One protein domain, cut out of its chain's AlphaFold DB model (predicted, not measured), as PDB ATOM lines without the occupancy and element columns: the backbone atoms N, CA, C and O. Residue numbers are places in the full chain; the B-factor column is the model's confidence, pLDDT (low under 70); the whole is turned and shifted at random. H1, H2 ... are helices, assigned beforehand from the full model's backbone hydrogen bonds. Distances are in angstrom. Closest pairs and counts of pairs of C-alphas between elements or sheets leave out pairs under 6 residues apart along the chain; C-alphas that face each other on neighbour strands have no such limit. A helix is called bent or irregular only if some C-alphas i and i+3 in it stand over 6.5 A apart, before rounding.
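This is residues 45 to 130 and 226 to 253 of the 280 residues of an uncharacterized protein of Candolleomyces aberdarensis (UniProt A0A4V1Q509). A flat, open zigzag of three helices, H1, H2 and H3, has H2 in its middle; H1 and H2 form a V that spreads away from their link, and H2 and H3 form a second V opening the other way. The short helix H4 folds back from the end of H3 to the first residue of H2, while the long, bent helix H5 crosses the last part of H2 with its first arm and sends its second arm outward, where residues 247 to 252 stick out. The printed part has 114 residues with five named helices, H1 to H5 in that order, no named strand, and the class all helix. It is only just loose, close to compact, with a radius of gyration of the C-alphas of 16.3 A, and spans 48 by 47 by 17 A.

H1, residues 45 to 67, begins at C-alpha 45 at (8.238, 83.118, -52.254) and is 32.7 A long. H2, residues 70 to 87, is 24.6 A long, with a kink of 37 degrees near residue 77; it is irregular, but only just, with C-alphas 75 and 78 6.7 A apart. H3, residues 90 to 106, is 21.9 A long, and H4, residues 109 to 119, is 15.4 A long. H5, residues 226 to 251, was assigned as one helix by its hydrogen bonds but is bent, with C-alphas 236 and 239 7.2 A apart. Its arms are H5a, residues 226 to 236, and H5b, residues 239 to 251, which ends at C-alpha 251 at (24.458, 41.071, -74.380).

H2 is the hub, touching four other helices. H1 and H2 form a helical hairpin at a tilt of 35.1 degrees, only just steep; H1 touches with residues 57 to 65 alone, and the closest C-alphas, of Ala 64 and Arg 72, are 5.8 A apart. H2 and H3 form another, at 36 degrees, only just steep; their closest C-alphas, of Ala 81 and Ala 93, are 4.2 A apart. H5a touches H2 about perpendicular, at 82 degrees, with the C-alphas of Gly 86 and Gly 230 closest at 3.5 A. H4 and H2 only just touch, only at their ends, with 3 pairs of C-alphas within 8 A; those of Ile 70 and Cys 116 are closest at 6.4 A. H5a and H5b stand at a steep tilt of 45 degrees. H5b is close to but not clearly touching H3, with the C-alphas of Asn 94 and Phe 242 closest at 7.7 A. H1 and H3 are apart. Every O i to N i+4 pair is within hydrogen-bond range in H1, H3, H4, H5a and H5b, and 12 of 14 are in H2.

The C-alphas of His 45 and Gly 252 are the two farthest apart, at 51.4 A. Residues 131 to 225 are not printed, and C-alphas 130 and 226 are 28.9 A apart across the cut. The links H1 to H2, H2 to H3 and H3 to H4 are tight. The mean pLDDT of the printed part is 90.1, and residue 253 is under 70.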
ATOM      1  N   HIS A  45       8.105  82.571 -50.906       88.69
ATOM      2  CA  HIS A  45       8.238  83.118 -52.254       88.69
ATOM      3  C   HIS A  45       8.955  82.136 -53.199       88.69
ATOM      4  O   HIS A  45       8.480  81.843 -54.299       88.69
ATOM      5  N   LYS A  46      10.061  81.525 -52.745       89.75
ATOM      6  CA  LYS A  46      10.785  80.503 -53.527       89.75
ATOM      7  C   LYS A  46       9.931  79.274 -53.848       89.75
ATOM      8  O   LYS A  46      10.036  78.738 -54.951       89.75
ATOM      9  N   ASN A  47       9.108  78.806 -52.910       91.38
ATOM     10  CA  ASN A  47       8.208  77.678 -53.151       91.38
ATOM     11  C   ASN A  47       7.126  78.031 -54.181       91.38
ATOM     12  O   ASN A  47       6.828  77.212 -55.048       91.38
ATOM     13  N   VAL A  48       6.570  79.243 -54.111       91.38
ATOM     14  CA  VAL A  48       5.545  79.728 -55.047       91.38
ATOM     15  C   VAL A  48       6.116  79.830 -56.458       91.38
ATOM     16  O   VAL A  48       5.519  79.287 -57.381       91.38
ATOM     17  N   LEU A  49       7.307  80.414 -56.625       91.25
ATOM     18  CA  LEU A  49       7.982  80.475 -57.927       91.25
ATOM     19  C   LEU A  49       8.199  79.086 -58.541       91.25
ATOM     20  O   LEU A  49       7.945  78.887 -59.730       91.25
ATOM     21  N   ARG A  50       8.643  78.114 -57.734       92.00
ATOM     22  CA  ARG A  50       8.836  76.724 -58.184       92.00
ATOM     23  C   ARG A  50       7.520  76.076 -58.600       92.00
ATOM     24  O   ARG A  50       7.453  75.501 -59.679       92.00
ATOM     25  N   LEU A  51       6.474  76.230 -57.789       91.69
ATOM     26  CA  LEU A  51       5.146  75.721 -58.113       91.69
ATOM     27  C   LEU A  51       4.621  76.335 -59.416       91.69
ATOM     28  O   LEU A  51       4.157  75.606 -60.285       91.69
ATOM     29  N   THR A  52       4.715  77.656 -59.584       92.25
ATOM     30  CA  THR A  52       4.274  78.333 -60.810       92.25
ATOM     31  C   THR A  52       5.046  77.839 -62.029       92.25
ATOM     32  O   THR A  52       4.428  77.545 -63.047       92.25
ATOM     33  N   ARG A  53       6.373  77.687 -61.928       93.31
ATOM     34  CA  ARG A  53       7.204  77.113 -62.997       93.31
ATOM     35  C   ARG A  53       6.723  75.716 -63.396       93.31
ATOM     36  O   ARG A  53       6.537  75.460 -64.582       93.31
ATOM     37  N   ASP A  54       6.512  74.831 -62.427       92.44
ATOM     38  CA  ASP A  54       6.124  73.442 -62.700       92.44
ATOM     39  C   ASP A  54       4.682  73.362 -63.254       92.44
ATOM     40  O   ASP A  54       4.405  72.592 -64.172       92.44
ATOM     41  N   LEU A  55       3.771  74.228 -62.792       93.44
ATOM     42  CA  LEU A  55       2.413  74.346 -63.343       93.44
ATOM     43  C   LEU A  55       2.392  74.878 -64.782       93.44
ATOM     44  O   LEU A  55       1.533  74.473 -65.565       93.44
ATOM     45  N   LEU A  56       3.315  75.773 -65.147       94.69
ATOM     46  CA  LEU A  56       3.441  76.245 -66.528       94.69
ATOM     47  C   LEU A  56       3.853  75.110 -67.471       94.69
ATOM     48  O   LEU A  56       3.317  75.034 -68.572       94.69
ATOM     49  N   LEU A  57       4.710  74.189 -67.019       94.25
ATOM     50  CA  LEU A  57       5.067  72.994 -67.788       94.25
ATOM     51  C   LEU A  57       3.853  72.076 -68.011       94.25
ATOM     52  O   LEU A  57       3.621  71.605 -69.123       94.25
ATOM     53  N   ILE A  58       3.030  71.874 -66.976       94.31
ATOM     54  CA  ILE A  58       1.776  71.107 -67.085       94.31
ATOM     55  C   ILE A  58       0.796  71.793 -68.045       94.31
ATOM     56  O   ILE A  58       0.139  71.139 -68.854       94.31
ATOM     57  N   LYS A  59       0.688  73.121 -67.981       95.31
ATOM     58  CA  LYS A  59      -0.152  73.878 -68.910       95.31
ATOM     59  C   LYS A  59       0.322  73.711 -70.355       95.31
ATOM     60  O   LYS A  59      -0.517  73.554 -71.239       95.31
ATOM     61  N   GLU A  60       1.632  73.731 -70.576       96.06
ATOM     62  CA  GLU A  60       2.225  73.586 -71.902       96.06
ATOM     63  C   GLU A  60       1.954  72.199 -72.494       96.06
ATOM     64  O   GLU A  60       1.419  72.123 -73.598       96.06
ATOM     65  N   ILE A  61       2.198  71.108 -71.755       95.06
ATOM     66  CA  ILE A  61       1.912  69.754 -72.265       95.06
ATOM     67  C   ILE A  61       0.416  69.559 -72.556       95.06
ATOM     68  O   ILE A  61       0.050  68.946 -73.556       95.06
ATOM     69  N   VAL A  62      -0.475  70.132 -71.737       94.56
ATOM     70  CA  VAL A  62      -1.924  70.084 -71.989       94.56
ATOM     71  C   VAL A  62      -2.289  70.851 -73.260       94.56
ATOM     72  O   VAL A  62      -3.172  70.411 -73.994       94.56
ATOM     73  N   SER A  63      -1.638  71.987 -73.526       95.69
ATOM     74  CA  SER A  63      -1.826  72.726 -74.777       95.69
ATOM     75  C   SER A  63      -1.301  71.934 -75.971       95.69
ATOM     76  O   SER A  63      -2.047  71.741 -76.921       95.69
ATOM     77  N   ALA A  64      -0.075  71.412 -75.898       95.88
ATOM     78  CA  ALA A  64       0.542  70.623 -76.961       95.88
ATOM     79  C   ALA A  64      -0.313  69.401 -77.345       95.88
ATOM     80  O   ALA A  64      -0.596  69.186 -78.522       95.88
ATOM     81  N   ILE A  65      -0.832  68.667 -76.351       95.38
ATOM     82  CA  ILE A  65      -1.748  67.538 -76.574       95.38
ATOM     83  C   ILE A  65      -3.029  67.988 -77.283       95.38
ATOM     84  O   ILE A  65      -3.463  67.327 -78.222       95.38
ATOM     85  N   LYS A  66      -3.645  69.098 -76.849       94.19
ATOM     86  CA  LYS A  66      -4.878  69.626 -77.460       94.19
ATOM     87  C   LYS A  66      -4.666  70.056 -78.906       94.19
ATOM     88  O   LYS A  66      -5.539  69.817 -79.745       94.19
ATOM     89  N   ASP A  67      -3.524  70.682 -79.167       94.69
ATOM     90  CA  ASP A  67      -3.107  71.135 -80.491       94.69
ATOM     91  C   ASP A  67      -2.743  69.951 -81.406       94.69
ATOM     92  O   ASP A  67      -2.747  70.100 -82.626       94.69
ATOM     93  N   GLY A  68      -2.510  68.762 -80.835       93.44
ATOM     94  CA  GLY A  68      -2.079  67.573 -81.571       93.44
ATOM     95  C   GLY A  68      -0.601  67.619 -81.962       93.44
ATOM     96  O   GLY A  68      -0.200  66.922 -82.888       93.44
ATOM     97  N   ASP A  69       0.197  68.450 -81.291       94.50
ATOM     98  CA  ASP A  69       1.607  68.670 -81.605       94.50
ATOM     99  C   ASP A  69       2.487  67.731 -80.773       94.50
ATOM    100  O   ASP A  69       2.828  68.014 -79.620       94.50
ATOM    101  N   ILE A  70       2.834  66.586 -81.365       93.50
ATOM    102  CA  ILE A  70       3.680  65.580 -80.718       93.50
ATOM    103  C   ILE A  70       5.118  66.066 -80.506       93.50
ATOM    104  O   ILE A  70       5.739  65.679 -79.521       93.50
ATOM    105  N   GLY A  71       5.629  66.954 -81.365       93.12
ATOM    106  CA  GLY A  71       6.978  67.505 -81.228       93.12
ATOM    107  C   GLY A  71       7.116  68.311 -79.939       93.12
ATOM    108  O   GLY A  71       8.009  68.056 -79.135       93.12
ATOM    109  N   ARG A  72       6.149  69.201 -79.670       94.69
ATOM    110  CA  ARG A  72       6.088  69.939 -78.395       94.69
ATOM    111  C   ARG A  72       5.950  69.013 -77.190       94.69
ATOM    112  O   ARG A  72       6.524  69.292 -76.143       94.69
ATOM    113  N   VAL A  73       5.185  67.926 -77.311       94.62
ATOM    114  CA  VAL A  73       5.081  66.931 -76.232       94.62
ATOM    115  C   VAL A  73       6.444  66.283 -75.979       94.62
ATOM    116  O   VAL A  73       6.861  66.224 -74.825       94.62
ATOM    117  N   GLU A  74       7.146  65.852 -77.028       93.25
ATOM    118  CA  GLU A  74       8.459  65.206 -76.929       93.25
ATOM    119  C   GLU A  74       9.500  66.101 -76.237       93.25
ATOM    120  O   GLU A  74      10.184  65.641 -75.319       93.25
ATOM    121  N   ASP A  75       9.561  67.387 -76.594       93.12
ATOM    122  CA  ASP A  75      10.487  68.355 -75.986       93.12
ATOM    123  C   ASP A  75      10.297  68.475 -74.462       93.12
ATOM    124  O   ASP A  75      11.245  68.684 -73.702       93.12
ATOM    125  N   ILE A  76       9.060  68.302 -73.997       94.00
ATOM    126  CA  ILE A  76       8.665  68.458 -72.596       94.00
ATOM    127  C   ILE A  76       8.845  67.158 -71.797       94.00
ATOM    128  O   ILE A  76       9.023  67.202 -70.576       94.00
ATOM    129  N   LEU A  77       8.838  65.990 -72.452       92.56
ATOM    130  CA  LEU A  77       8.932  64.687 -71.783       92.56
ATOM    131  C   LEU A  77      10.187  64.558 -70.913       92.56
ATOM    132  O   LEU A  77      10.115  63.982 -69.828       92.56
ATOM    133  N   VAL A  78      11.318  65.131 -71.335       90.81
ATOM    134  CA  VAL A  78      12.564  65.108 -70.549       90.81
ATOM    135  C   VAL A  78      12.383  65.831 -69.214       90.81
ATOM    136  O   VAL A  78      12.744  65.298 -68.164       90.81
ATOM    137  N   ASP A  79      11.760  67.008 -69.226       93.06
ATOM    138  CA  ASP A  79      11.485  67.756 -68.002       93.06
ATOM    139  C   ASP A  79      10.512  67.011 -67.080       93.06
ATOM    140  O   ASP A  79      10.684  67.028 -65.857       93.06
ATOM    141  N   PHE A  80       9.539  66.290 -67.646       92.62
ATOM    142  CA  PHE A  80       8.662  65.408 -66.875       92.62
ATOM    143  C   PHE A  80       9.398  64.209 -66.281       92.62
ATOM    144  O   PHE A  80       9.156  63.882 -65.121       92.62
ATOM    145  N   ALA A  81      10.321  63.578 -67.010       92.19
ATOM    146  CA  ALA A  81      11.134  62.487 -66.475       92.19
ATOM    147  C   ALA A  81      11.936  62.942 -65.245       92.19
ATOM    148  O   ALA A  81      11.953  62.257 -64.219       92.19
ATOM    149  N   LEU A  82      12.522  64.144 -65.310       92.62
ATOM    150  CA  LEU A  82      13.219  64.754 -64.179       92.62
ATOM    151  C   LEU A  82      12.265  65.050 -63.016       92.62
ATOM    152  O   LEU A  82      12.579  64.726 -61.872       92.62
ATOM    153  N   LEU A  83      11.089  65.623 -63.283       92.94
ATOM    154  CA  LEU A  83      10.086  65.875 -62.244       92.94
ATOM    155  C   LEU A  83       9.619  64.583 -61.565       92.94
ATOM    156  O   LEU A  83       9.548  64.545 -60.338       92.94
ATOM    157  N   PHE A  84       9.353  63.523 -62.332       92.12
ATOM    158  CA  PHE A  84       8.966  62.219 -61.801       92.12
ATOM    159  C   PHE A  84      10.059  61.635 -60.913       92.12
ATOM    160  O   PHE A  84       9.778  61.276 -59.774       92.12
ATOM    161  N   CYS A  85      11.311  61.626 -61.371       90.75
ATOM    162  CA  CYS A  85      12.434  61.134 -60.574       90.75
ATOM    163  C   CYS A  85      12.635  61.961 -59.288       90.75
ATOM    164  O   CYS A  85      12.807  61.419 -58.193       90.75
ATOM    165  N   GLY A  86      12.532  63.290 -59.384       89.81
ATOM    166  CA  GLY A  86      12.627  64.191 -58.236       89.81
ATOM    167  C   GLY A  86      11.491  64.013 -57.228       89.81
ATOM    168  O   GLY A  86      11.720  64.120 -56.024       89.81
ATOM    169  N   ALA A  87      10.285  63.709 -57.708       89.75
ATOM    170  CA  ALA A  87       9.124  63.408 -56.876       89.75
ATOM    171  C   ALA A  87       9.160  61.993 -56.275       89.75
ATOM    172  O   ALA A  87       8.398  61.727 -55.351       89.75
ATOM    173  N   GLY A  88      10.036  61.109 -56.769       87.12
ATOM    174  CA  GLY A  88      10.134  59.715 -56.330       87.12
ATOM    175  C   GLY A  88       9.327  58.721 -57.172       87.12
ATOM    176  O   GLY A  88       9.161  57.574 -56.778       87.12
ATOM    177  N   SER A  89       8.812  59.145 -58.322       87.56
ATOM    178  CA  SER A  89       8.066  58.333 -59.285       87.56
ATOM    179  C   SER A  89       9.008  57.731 -60.339       87.56
ATOM    180  O   SER A  89       8.944  58.033 -61.536       87.56
ATOM    181  N   ASN A  90       9.954  56.919 -59.876       85.88
ATOM    182  CA  ASN A  90      11.042  56.371 -60.685       85.88
ATOM    183  C   ASN A  90      10.539  55.458 -61.814       85.88
ATOM    184  O   ASN A  90      11.130  55.440 -62.894       85.88
ATOM    185  N   ASN A  91       9.418  54.758 -61.633       86.31
ATOM    186  CA  ASN A  91       8.828  53.933 -62.690       86.31
ATOM    187  C   ASN A  91       8.390  54.764 -63.900       86.31
ATOM    188  O   ASN A  91       8.623  54.371 -65.045       86.31
ATOM    189  N   TYR A  92       7.773  55.923 -63.665       88.06
ATOM    190  CA  TYR A  92       7.340  56.813 -64.741       88.06
ATOM    191  C   TYR A  92       8.533  57.492 -65.407       88.06
ATOM    192  O   TYR A  92       8.596  57.521 -66.634       88.06
ATOM    193  N   ALA A  93       9.519  57.939 -64.623       90.56
ATOM    194  CA  ALA A  93      10.768  58.476 -65.162       90.56
ATOM    195  C   ALA A  93      11.470  57.463 -66.084       90.56
ATOM    196  O   ALA A  93      11.827  57.795 -67.212       90.56
ATOM    197  N   ASN A  94      11.583  56.202 -65.649       88.25
ATOM    198  CA  ASN A  94      12.186  55.132 -66.443       88.25
ATOM    199  C   ASN A  94      11.390  54.819 -67.716       88.25
ATOM    200  O   ASN A  94      11.988  54.614 -68.770       88.25
ATOM    201  N   LYS A  95      10.051  54.800 -67.660       89.88
ATOM    202  CA  LYS A  95       9.214  54.605 -68.858       89.88
ATOM    203  C   LYS A  95       9.426  55.718 -69.885       89.88
ATOM    204  O   LYS A  95       9.566  55.420 -71.069       89.88
ATOM    205  N   VAL A  96       9.493  56.973 -69.438       91.88
ATOM    206  CA  VAL A  96       9.779  58.110 -70.322       91.88
ATOM    207  C   VAL A  96      11.187  57.995 -70.908       91.88
ATOM    208  O   VAL A  96      11.356  58.162 -72.111       91.88
ATOM    209  N   LEU A  97      12.188  57.624 -70.104       91.19
ATOM    210  CA  LEU A  97      13.557  57.420 -70.584       91.19
ATOM    211  C   LEU A  97      13.647  56.289 -71.622       91.19
ATOM    212  O   LEU A  97      14.297  56.457 -72.650       91.19
ATOM    213  N   HIS A  98      12.949  55.171 -71.402       90.38
ATOM    214  CA  HIS A  98      12.832  54.094 -72.387       90.38
ATOM    215  C   HIS A  98      12.189  54.570 -73.691       90.38
ATOM    216  O   HIS A  98      12.651  54.187 -74.765       90.38
ATOM    217  N   LEU A  99      11.140  55.393 -73.620       91.81
ATOM    218  CA  LEU A  99      10.497  55.945 -74.808       91.81
ATOM    219  C   LEU A  99      11.455  56.864 -75.581       91.81
ATOM    220  O   LEU A  99      11.647  56.665 -76.775       91.81
ATOM    221  N   MET A 100      12.118  57.794 -74.891       92.00
ATOM    222  CA  MET A 100      13.085  58.718 -75.497       92.00
ATOM    223  C   MET A 100      14.287  57.987 -76.103       92.00
ATOM    224  O   MET A 100      14.706  58.302 -77.214       92.00
ATOM    225  N   TYR A 101      14.827  56.985 -75.403       91.50
ATOM    226  CA  TYR A 101      15.909  56.142 -75.913       91.50
ATOM    227  C   TYR A 101      15.500  55.447 -77.215       91.50
ATOM    228  O   TYR A 101      16.246  55.471 -78.192       91.50
ATOM    229  N   ASN A 102      14.292  54.882 -77.257       91.25
ATOM    230  CA  ASN A 102      13.800  54.221 -78.455       91.25
ATOM    231  C   ASN A 102      13.571  55.196 -79.614       91.25
ATOM    232  O   ASN A 102      14.057  54.933 -80.711       91.25
ATOM    233  N   LEU A 103      12.913  56.331 -79.362       91.69
ATOM    234  CA  LEU A 103      12.630  57.352 -80.375       91.69
ATOM    235  C   LEU A 103      13.904  57.972 -80.963       91.69
ATOM    236  O   LEU A 103      13.972  58.200 -82.166       91.69
ATOM    237  N   LYS A 104      14.913  58.255 -80.128       90.19
ATOM    238  CA  LYS A 104      16.114  58.983 -80.560       90.19
ATOM    239  C   LYS A 104      17.267  58.089 -81.017       90.19
ATOM    240  O   LYS A 104      18.098  58.564 -81.788       90.19
ATOM    241  N   LEU A 105      17.379  56.855 -80.513       90.12
ATOM    242  CA  LEU A 105      18.589  56.035 -80.686       90.12
ATOM    243  C   LEU A 105      18.353  54.622 -81.237       90.12
ATOM    244  O   LEU A 105      19.284  54.066 -81.816       90.12
ATOM    245  N   VAL A 106      17.172  54.023 -81.053       91.19
ATOM    246  CA  VAL A 106      16.940  52.609 -81.425       91.19
ATOM    247  C   VAL A 106      16.116  52.474 -82.694       91.19
ATOM    248  O   VAL A 106      16.471  51.699 -83.581       91.19
ATOM    249  N   TRP A 107      14.984  53.166 -82.764       93.38
ATOM    250  CA  TRP A 107      14.063  53.028 -83.879       93.38
ATOM    251  C   TRP A 107      14.583  53.763 -85.105       93.38
ATOM    252  O   TRP A 107      15.157  54.848 -85.022       93.38
ATOM    253  N   THR A 108      14.368  53.156 -86.269       94.75
ATOM    254  CA  THR A 108      14.521  53.862 -87.537       94.75
ATOM    255  C   THR A 108      13.436  54.944 -87.652       94.75
ATOM    256  O   THR A 108      12.421  54.864 -86.953       94.75
ATOM    257  N   PRO A 109      13.617  55.954 -88.525       92.44
ATOM    258  CA  PRO A 109      12.659  57.053 -88.645       92.44
ATOM    259  C   PRO A 109      11.221  56.582 -88.896       92.44
ATOM    260  O   PRO A 109      10.305  57.051 -88.243       92.44
ATOM    261  N   GLU A 110      11.026  55.571 -89.744       94.12
ATOM    262  CA  GLU A 110       9.689  55.086 -90.110       94.12
ATOM    263  C   GLU A 110       8.871  54.537 -88.908       94.12
ATOM    264  O   GLU A 110       7.774  55.037 -88.664       94.12
ATOM    265  N   PRO A 111       9.357  53.577 -88.093       92.25
ATOM    266  CA  PRO A 111       8.680  53.173 -86.857       92.25
ATOM    267  C   PRO A 111       8.528  54.288 -85.817       92.25
ATOM    268  O   PRO A 111       7.535  54.294 -85.088       92.25
ATOM    269  N   ALA A 112       9.500  55.200 -85.717       92.75
ATOM    270  CA  ALA A 112       9.425  56.321 -84.784       92.75
ATOM    271  C   ALA A 112       8.294  57.286 -85.170       92.75
ATOM    272  O   ALA A 112       7.483  57.636 -84.314       92.75
ATOM    273  N   ASP A 113       8.182  57.618 -86.456       91.94
ATOM    274  CA  ASP A 113       7.119  58.457 -87.006       91.94
ATOM    275  C   ASP A 113       5.748  57.803 -86.795       91.94
ATOM    276  O   ASP A 113       4.840  58.443 -86.271       91.94
ATOM    277  N   ILE A 114       5.613  56.498 -87.069       93.00
ATOM    278  CA  ILE A 114       4.372  55.750 -86.798       93.00
ATOM    279  C   ILE A 114       4.000  55.817 -85.312       93.00
ATOM    280  O   ILE A 114       2.833  56.016 -84.961       93.00
ATOM    281  N   MET A 115       4.970  55.632 -84.414       92.00
ATOM    282  CA  MET A 115       4.704  55.725 -82.982       92.00
ATOM    283  C   MET A 115       4.233  57.138 -82.614       92.00
ATOM    284  O   MET A 115       3.189  57.276 -81.983       92.00
ATOM    285  N   CYS A 116       4.939  58.181 -83.049       91.38
ATOM    286  CA  CYS A 116       4.573  59.576 -82.799       91.38
ATOM    287  C   CYS A 116       3.177  59.927 -83.342       91.38
ATOM    288  O   CYS A 116       2.365  60.498 -82.609       91.38
ATOM    289  N   ASP A 117       2.863  59.509 -84.567       90.12
ATOM    290  CA  ASP A 117       1.570  59.734 -85.223       90.12
ATOM    291  C   ASP A 117       0.408  59.038 -84.502       90.12
ATOM    292  O   ASP A 117      -0.739  59.481 -84.580       90.12
ATOM    293  N   THR A 118       0.681  57.945 -83.785       91.75
ATOM    294  CA  THR A 118      -0.348  57.190 -83.054       91.75
ATOM    295  C   THR A 118      -0.538  57.648 -81.610       91.75
ATOM    296  O   THR A 118      -1.576  57.344 -81.023       91.75
ATOM    297  N   MET A 119       0.401  58.396 -81.020       92.19
ATOM    298  CA  MET A 119       0.295  58.825 -79.616       92.19
ATOM    299  C   MET A 119      -0.878  59.778 -79.365       92.19
ATOM    300  O   MET A 119      -1.481  59.741 -78.286       92.19
ATOM    301  N   LEU A 120      -1.202  60.628 -80.340       94.56
ATOM    302  CA  LEU A 120      -2.266  61.624 -80.251       94.56
ATOM    303  C   LEU A 120      -3.348  61.337 -81.291       94.56
ATOM    304  O   LEU A 120      -3.069  61.073 -82.453       94.56
ATOM    305  N   ILE A 121      -4.608  61.430 -80.879       93.56
ATOM    306  CA  ILE A 121      -5.761  61.211 -81.750       93.56
ATOM    307  C   ILE A 121      -6.780  62.335 -81.597       93.56
ATOM    308  O   ILE A 121      -7.076  62.796 -80.495       93.56
ATOM    309  N   ASN A 122      -7.363  62.759 -82.719       92.75
ATOM    310  CA  ASN A 122      -8.459  63.721 -82.748       92.75
ATOM    311  C   ASN A 122      -9.725  63.074 -83.317       92.75
ATOM    312  O   ASN A 122     -10.022  63.171 -84.510       92.75
ATOM    313  N   VAL A 123     -10.488  62.417 -82.441       86.31
ATOM    314  CA  VAL A 123     -11.730  61.714 -82.808       86.31
ATOM    315  C   VAL A 123     -12.797  62.685 -83.327       86.31
ATOM    316  O   VAL A 123     -13.529  62.363 -84.263       86.31
ATOM    317  N   SER A 124     -12.860  63.890 -82.755       83.31
ATOM    318  CA  SER A 124     -13.843  64.920 -83.113       83.31
ATOM    319  C   SER A 124     -13.510  65.655 -84.413       83.31
ATOM    320  O   SER A 124     -14.388  66.308 -84.973       83.31
ATOM    321  N   ARG A 125     -12.259  65.570 -84.892       85.38
ATOM    322  CA  ARG A 125     -11.721  66.333 -86.038       85.38
ATOM    323  C   ARG A 125     -11.857  67.855 -85.892       85.38
ATOM    324  O   ARG A 125     -11.888  68.576 -86.887       85.38
ATOM    325  N   LEU A 126     -11.942  68.344 -84.657       87.44
ATOM    326  CA  LEU A 126     -12.018  69.770 -84.346       87.44
ATOM    327  C   LEU A 126     -10.647  70.266 -83.868       87.44
ATOM    328  O   LEU A 126      -9.987  69.555 -83.108       87.44
ATOM    329  N   PRO A 127     -10.201  71.467 -84.268       89.88
ATOM    330  CA  PRO A 127      -8.943  72.022 -83.773       89.88
ATOM    331  C   PRO A 127      -8.989  72.178 -82.243       89.88
ATOM    332  O   PRO A 127     -10.034  72.522 -81.688       89.88
ATOM    333  N   GLY A 128      -7.884  71.886 -81.551       90.62
ATOM    334  CA  GLY A 128      -7.791  71.985 -80.086       90.62
ATOM    335  C   GLY A 128      -8.483  70.859 -79.298       90.62
ATOM    336  O   GLY A 128      -8.644  70.978 -78.082       90.62
ATOM    337  N   HIS A 129      -8.935  69.797 -79.972       89.94
ATOM    338  CA  HIS A 129      -9.664  68.670 -79.369       89.94
ATOM    339  C   HIS A 129      -8.918  67.334 -79.481       89.94
ATOM    340  O   HIS A 129      -9.525  66.277 -79.288       89.94
ATOM    341  N   ALA A 130      -7.625  67.359 -79.808       93.69
ATOM    342  CA  ALA A 130      -6.828  66.144 -79.785       93.69
ATOM    343  C   ALA A 130      -6.579  65.680 -78.337       93.69
ATOM    344  O   ALA A 130      -6.678  66.447 -77.374       93.69
ATOM    345  N   LEU A 226      12.205  69.993 -57.389       91.12
ATOM    346  CA  LEU A 226      12.021  68.667 -57.972       91.12
ATOM    347  C   LEU A 226      12.847  68.467 -59.245       91.12
ATOM    348  O   LEU A 226      13.376  67.380 -59.434       91.12
ATOM    349  N   ARG A 227      13.041  69.497 -60.079       90.38
ATOM    350  CA  ARG A 227      13.843  69.366 -61.310       90.38
ATOM    351  C   ARG A 227      15.318  69.164 -60.994       90.38
ATOM    352  O   ARG A 227      15.952  68.281 -61.555       90.38
ATOM    353  N   VAL A 228      15.856  69.950 -60.061       91.94
ATOM    354  CA  VAL A 228      17.267  69.837 -59.648       91.94
ATOM    355  C   VAL A 228      17.510  68.527 -58.902       91.94
ATOM    356  O   VAL A 228      18.524  67.868 -59.123       91.94
ATOM    357  N   LEU A 229      16.590  68.140 -58.016       92.38
ATOM    358  CA  LEU A 229      16.664  66.867 -57.307       92.38
ATOM    359  C   LEU A 229      16.577  65.690 -58.284       92.38
ATOM    360  O   LEU A 229      17.387  64.773 -58.197       92.38
ATOM    361  N   GLY A 230      15.637  65.756 -59.226       91.44
ATOM    362  CA  GLY A 230      15.457  64.781 -60.291       91.44
ATOM    363  C   GLY A 230      16.685  64.648 -61.174       91.44
ATOM    364  O   GLY A 230      17.143  63.537 -61.384       91.44
ATOM    365  N   HIS A 231      17.287  65.760 -61.597       92.69
ATOM    366  CA  HIS A 231      18.534  65.752 -62.367       92.69
ATOM    367  C   HIS A 231      19.657  65.038 -61.620       92.69
ATOM    368  O   HIS A 231      20.259  64.112 -62.150       92.69
ATOM    369  N   ARG A 232      19.884  65.397 -60.351       92.62
ATOM    370  CA  ARG A 232      20.922  64.759 -59.528       92.62
ATOM    371  C   ARG A 232      20.680  63.263 -59.348       92.62
ATOM    372  O   ARG A 232      21.633  62.497 -59.423       92.62
ATOM    373  N   LYS A 233      19.432  62.849 -59.096       89.38
ATOM    374  CA  LYS A 233      19.059  61.429 -58.972       89.38
ATOM    375  C   LYS A 233      19.210  60.682 -60.303       89.38
ATOM    376  O   LYS A 233      19.689  59.549 -60.326       89.38
ATOM    377  N   MET A 234      18.834  61.321 -61.409       89.44
ATOM    378  CA  MET A 234      18.959  60.762 -62.752       89.44
ATOM    379  C   MET A 234      20.428  60.566 -63.134       89.44
ATOM    380  O   MET A 234      20.774  59.519 -63.666       89.44
ATOM    381  N   GLU A 235      21.305  61.513 -62.804       88.56
ATOM    382  CA  GLU A 235      22.751  61.385 -63.020       88.56
ATOM    383  C   GLU A 235      23.393  60.319 -62.126       88.56
ATOM    384  O   GLU A 235      24.244  59.560 -62.587       88.56
ATOM    385  N   SER A 236      23.014  60.258 -60.845       84.25
ATOM    386  CA  SER A 236      23.702  59.407 -59.871       84.25
ATOM    387  C   SER A 236      23.274  57.942 -59.911       84.25
ATOM    388  O   SER A 236      24.104  57.065 -59.676       84.25
ATOM    389  N   MET A 237      21.996  57.666 -60.176       73.06
ATOM    390  CA  MET A 237      21.426  56.318 -60.082       73.06
ATOM    391  C   MET A 237      20.657  55.929 -61.341       73.06
ATOM    392  O   MET A 237      20.916  54.864 -61.897       73.06
ATOM    393  N   GLY A 238      19.787  56.808 -61.841       78.31
ATOM    394  CA  GLY A 238      18.870  56.457 -62.924       78.31
ATOM    395  C   GLY A 238      19.562  56.105 -64.247       78.31
ATOM    396  O   GLY A 238      19.342  55.025 -64.789       78.31
ATOM    397  N   LEU A 239      20.451  56.965 -64.755       83.88
ATOM    398  CA  LEU A 239      21.183  56.739 -66.009       83.88
ATOM    399  C   LEU A 239      22.173  55.568 -65.923       83.88
ATOM    400  O   LEU A 239      22.155  54.733 -66.825       83.88
ATOM    401  N   PRO A 240      23.009  55.436 -64.872       85.62
ATOM    402  CA  PRO A 240      23.871  54.265 -64.728       85.62
ATOM    403  C   PRO A 240      23.088  52.949 -64.693       85.62
ATOM    404  O   PRO A 240      23.492  51.983 -65.341       85.62
ATOM    405  N   ASN A 241      21.964  52.902 -63.969       83.75
ATOM    406  CA  ASN A 241      21.111  51.714 -63.908       83.75
ATOM    407  C   ASN A 241      20.456  51.432 -65.260       83.75
ATOM    408  O   ASN A 241      20.466  50.293 -65.724       83.75
ATOM    409  N   PHE A 242      19.937  52.464 -65.925       84.94
ATOM    410  CA  PHE A 242      19.355  52.350 -67.255       84.94
ATOM    411  C   PHE A 242      20.371  51.828 -68.277       84.94
ATOM    412  O   PHE A 242      20.097  50.841 -68.958       84.94
ATOM    413  N   ASN A 243      21.571  52.410 -68.331       87.06
ATOM    414  CA  ASN A 243      22.625  51.998 -69.258       87.06
ATOM    415  C   ASN A 243      23.052  50.547 -69.020       87.06
ATOM    416  O   ASN A 243      23.108  49.774 -69.972       87.06
ATOM    417  N   LYS A 244      23.237  50.135 -67.758       85.88
ATOM    418  CA  LYS A 244      23.507  48.726 -67.420       85.88
ATOM    419  C   LYS A 244      22.397  47.789 -67.903       85.88
ATOM    420  O   LYS A 244      22.682  46.688 -68.365       85.88
ATOM    421  N   ARG A 245      21.127  48.205 -67.808       82.31
ATOM    422  CA  ARG A 245      19.987  47.410 -68.303       82.31
ATOM    423  C   ARG A 245      20.016  47.283 -69.823       82.31
ATOM    424  O   ARG A 245      19.789  46.187 -70.327       82.31
ATOM    425  N   ILE A 246      20.305  48.370 -70.537       84.19
ATOM    426  CA  ILE A 246      20.449  48.365 -71.999       84.19
ATOM    427  C   ILE A 246      21.620  47.468 -72.427       84.19
ATOM    428  O   ILE A 246      21.439  46.607 -73.282       84.19
ATOM    429  N   GLU A 247      22.783  47.590 -71.787       84.38
ATOM    430  CA  GLU A 247      23.950  46.730 -72.041       84.38
ATOM    431  C   GLU A 247      23.632  45.246 -71.796       84.38
ATOM    432  O   GLU A 247      23.961  44.388 -72.620       84.38
ATOM    433  N   GLY A 248      22.919  44.939 -70.706       80.81
ATOM    434  CA  GLY A 248      22.417  43.595 -70.417       80.81
ATOM    435  C   GLY A 248      21.528  43.057 -71.540       80.81
ATOM    436  O   GLY A 248      21.795  41.981 -72.075       80.81
ATOM    437  N   MET A 249      20.539  43.846 -71.976       79.56
ATOM    438  CA  MET A 249      19.660  43.485 -73.094       79.56
ATOM    439  C   MET A 249      20.433  43.235 -74.395       79.56
ATOM    440  O   MET A 249      20.164  42.246 -75.074       79.56
ATOM    441  N   CYS A 250      21.429  44.065 -74.721       79.12
ATOM    442  CA  CYS A 250      22.270  43.874 -75.906       79.12
ATOM    443  C   CYS A 250      23.156  42.618 -75.820       79.12
ATOM    444  O   CYS A 250      23.420  41.984 -76.838       79.12
ATOM    445  N   SER A 251      23.608  42.249 -74.619       82.19
ATOM    446  CA  SER A 251      24.458  41.071 -74.380       82.19
ATOM    447  C   SER A 251      23.692  39.742 -74.272       82.19
ATOM    448  O   SER A 251      24.312  38.687 -74.151       82.19
ATOM    449  N   GLY A 252      22.353  39.769 -74.323       72.25
ATOM    450  CA  GLY A 252      21.506  38.576 -74.216       72.25
ATOM    451  C   GLY A 252      21.406  37.991 -72.802       72.25
ATOM    452  O   GLY A 252      20.825  36.920 -72.623       72.25
ATOM    453  N   ILE A 253      21.942  38.681 -71.791       68.00
ATOM    454  CA  ILE A 253      21.811  38.309 -70.382       68.00
ATOM    455  C   ILE A 253      20.672  39.155 -69.800       68.00
ATOM    456  O   ILE A 253      20.792  40.382 -69.779       68.00
TER     457      ILE A 253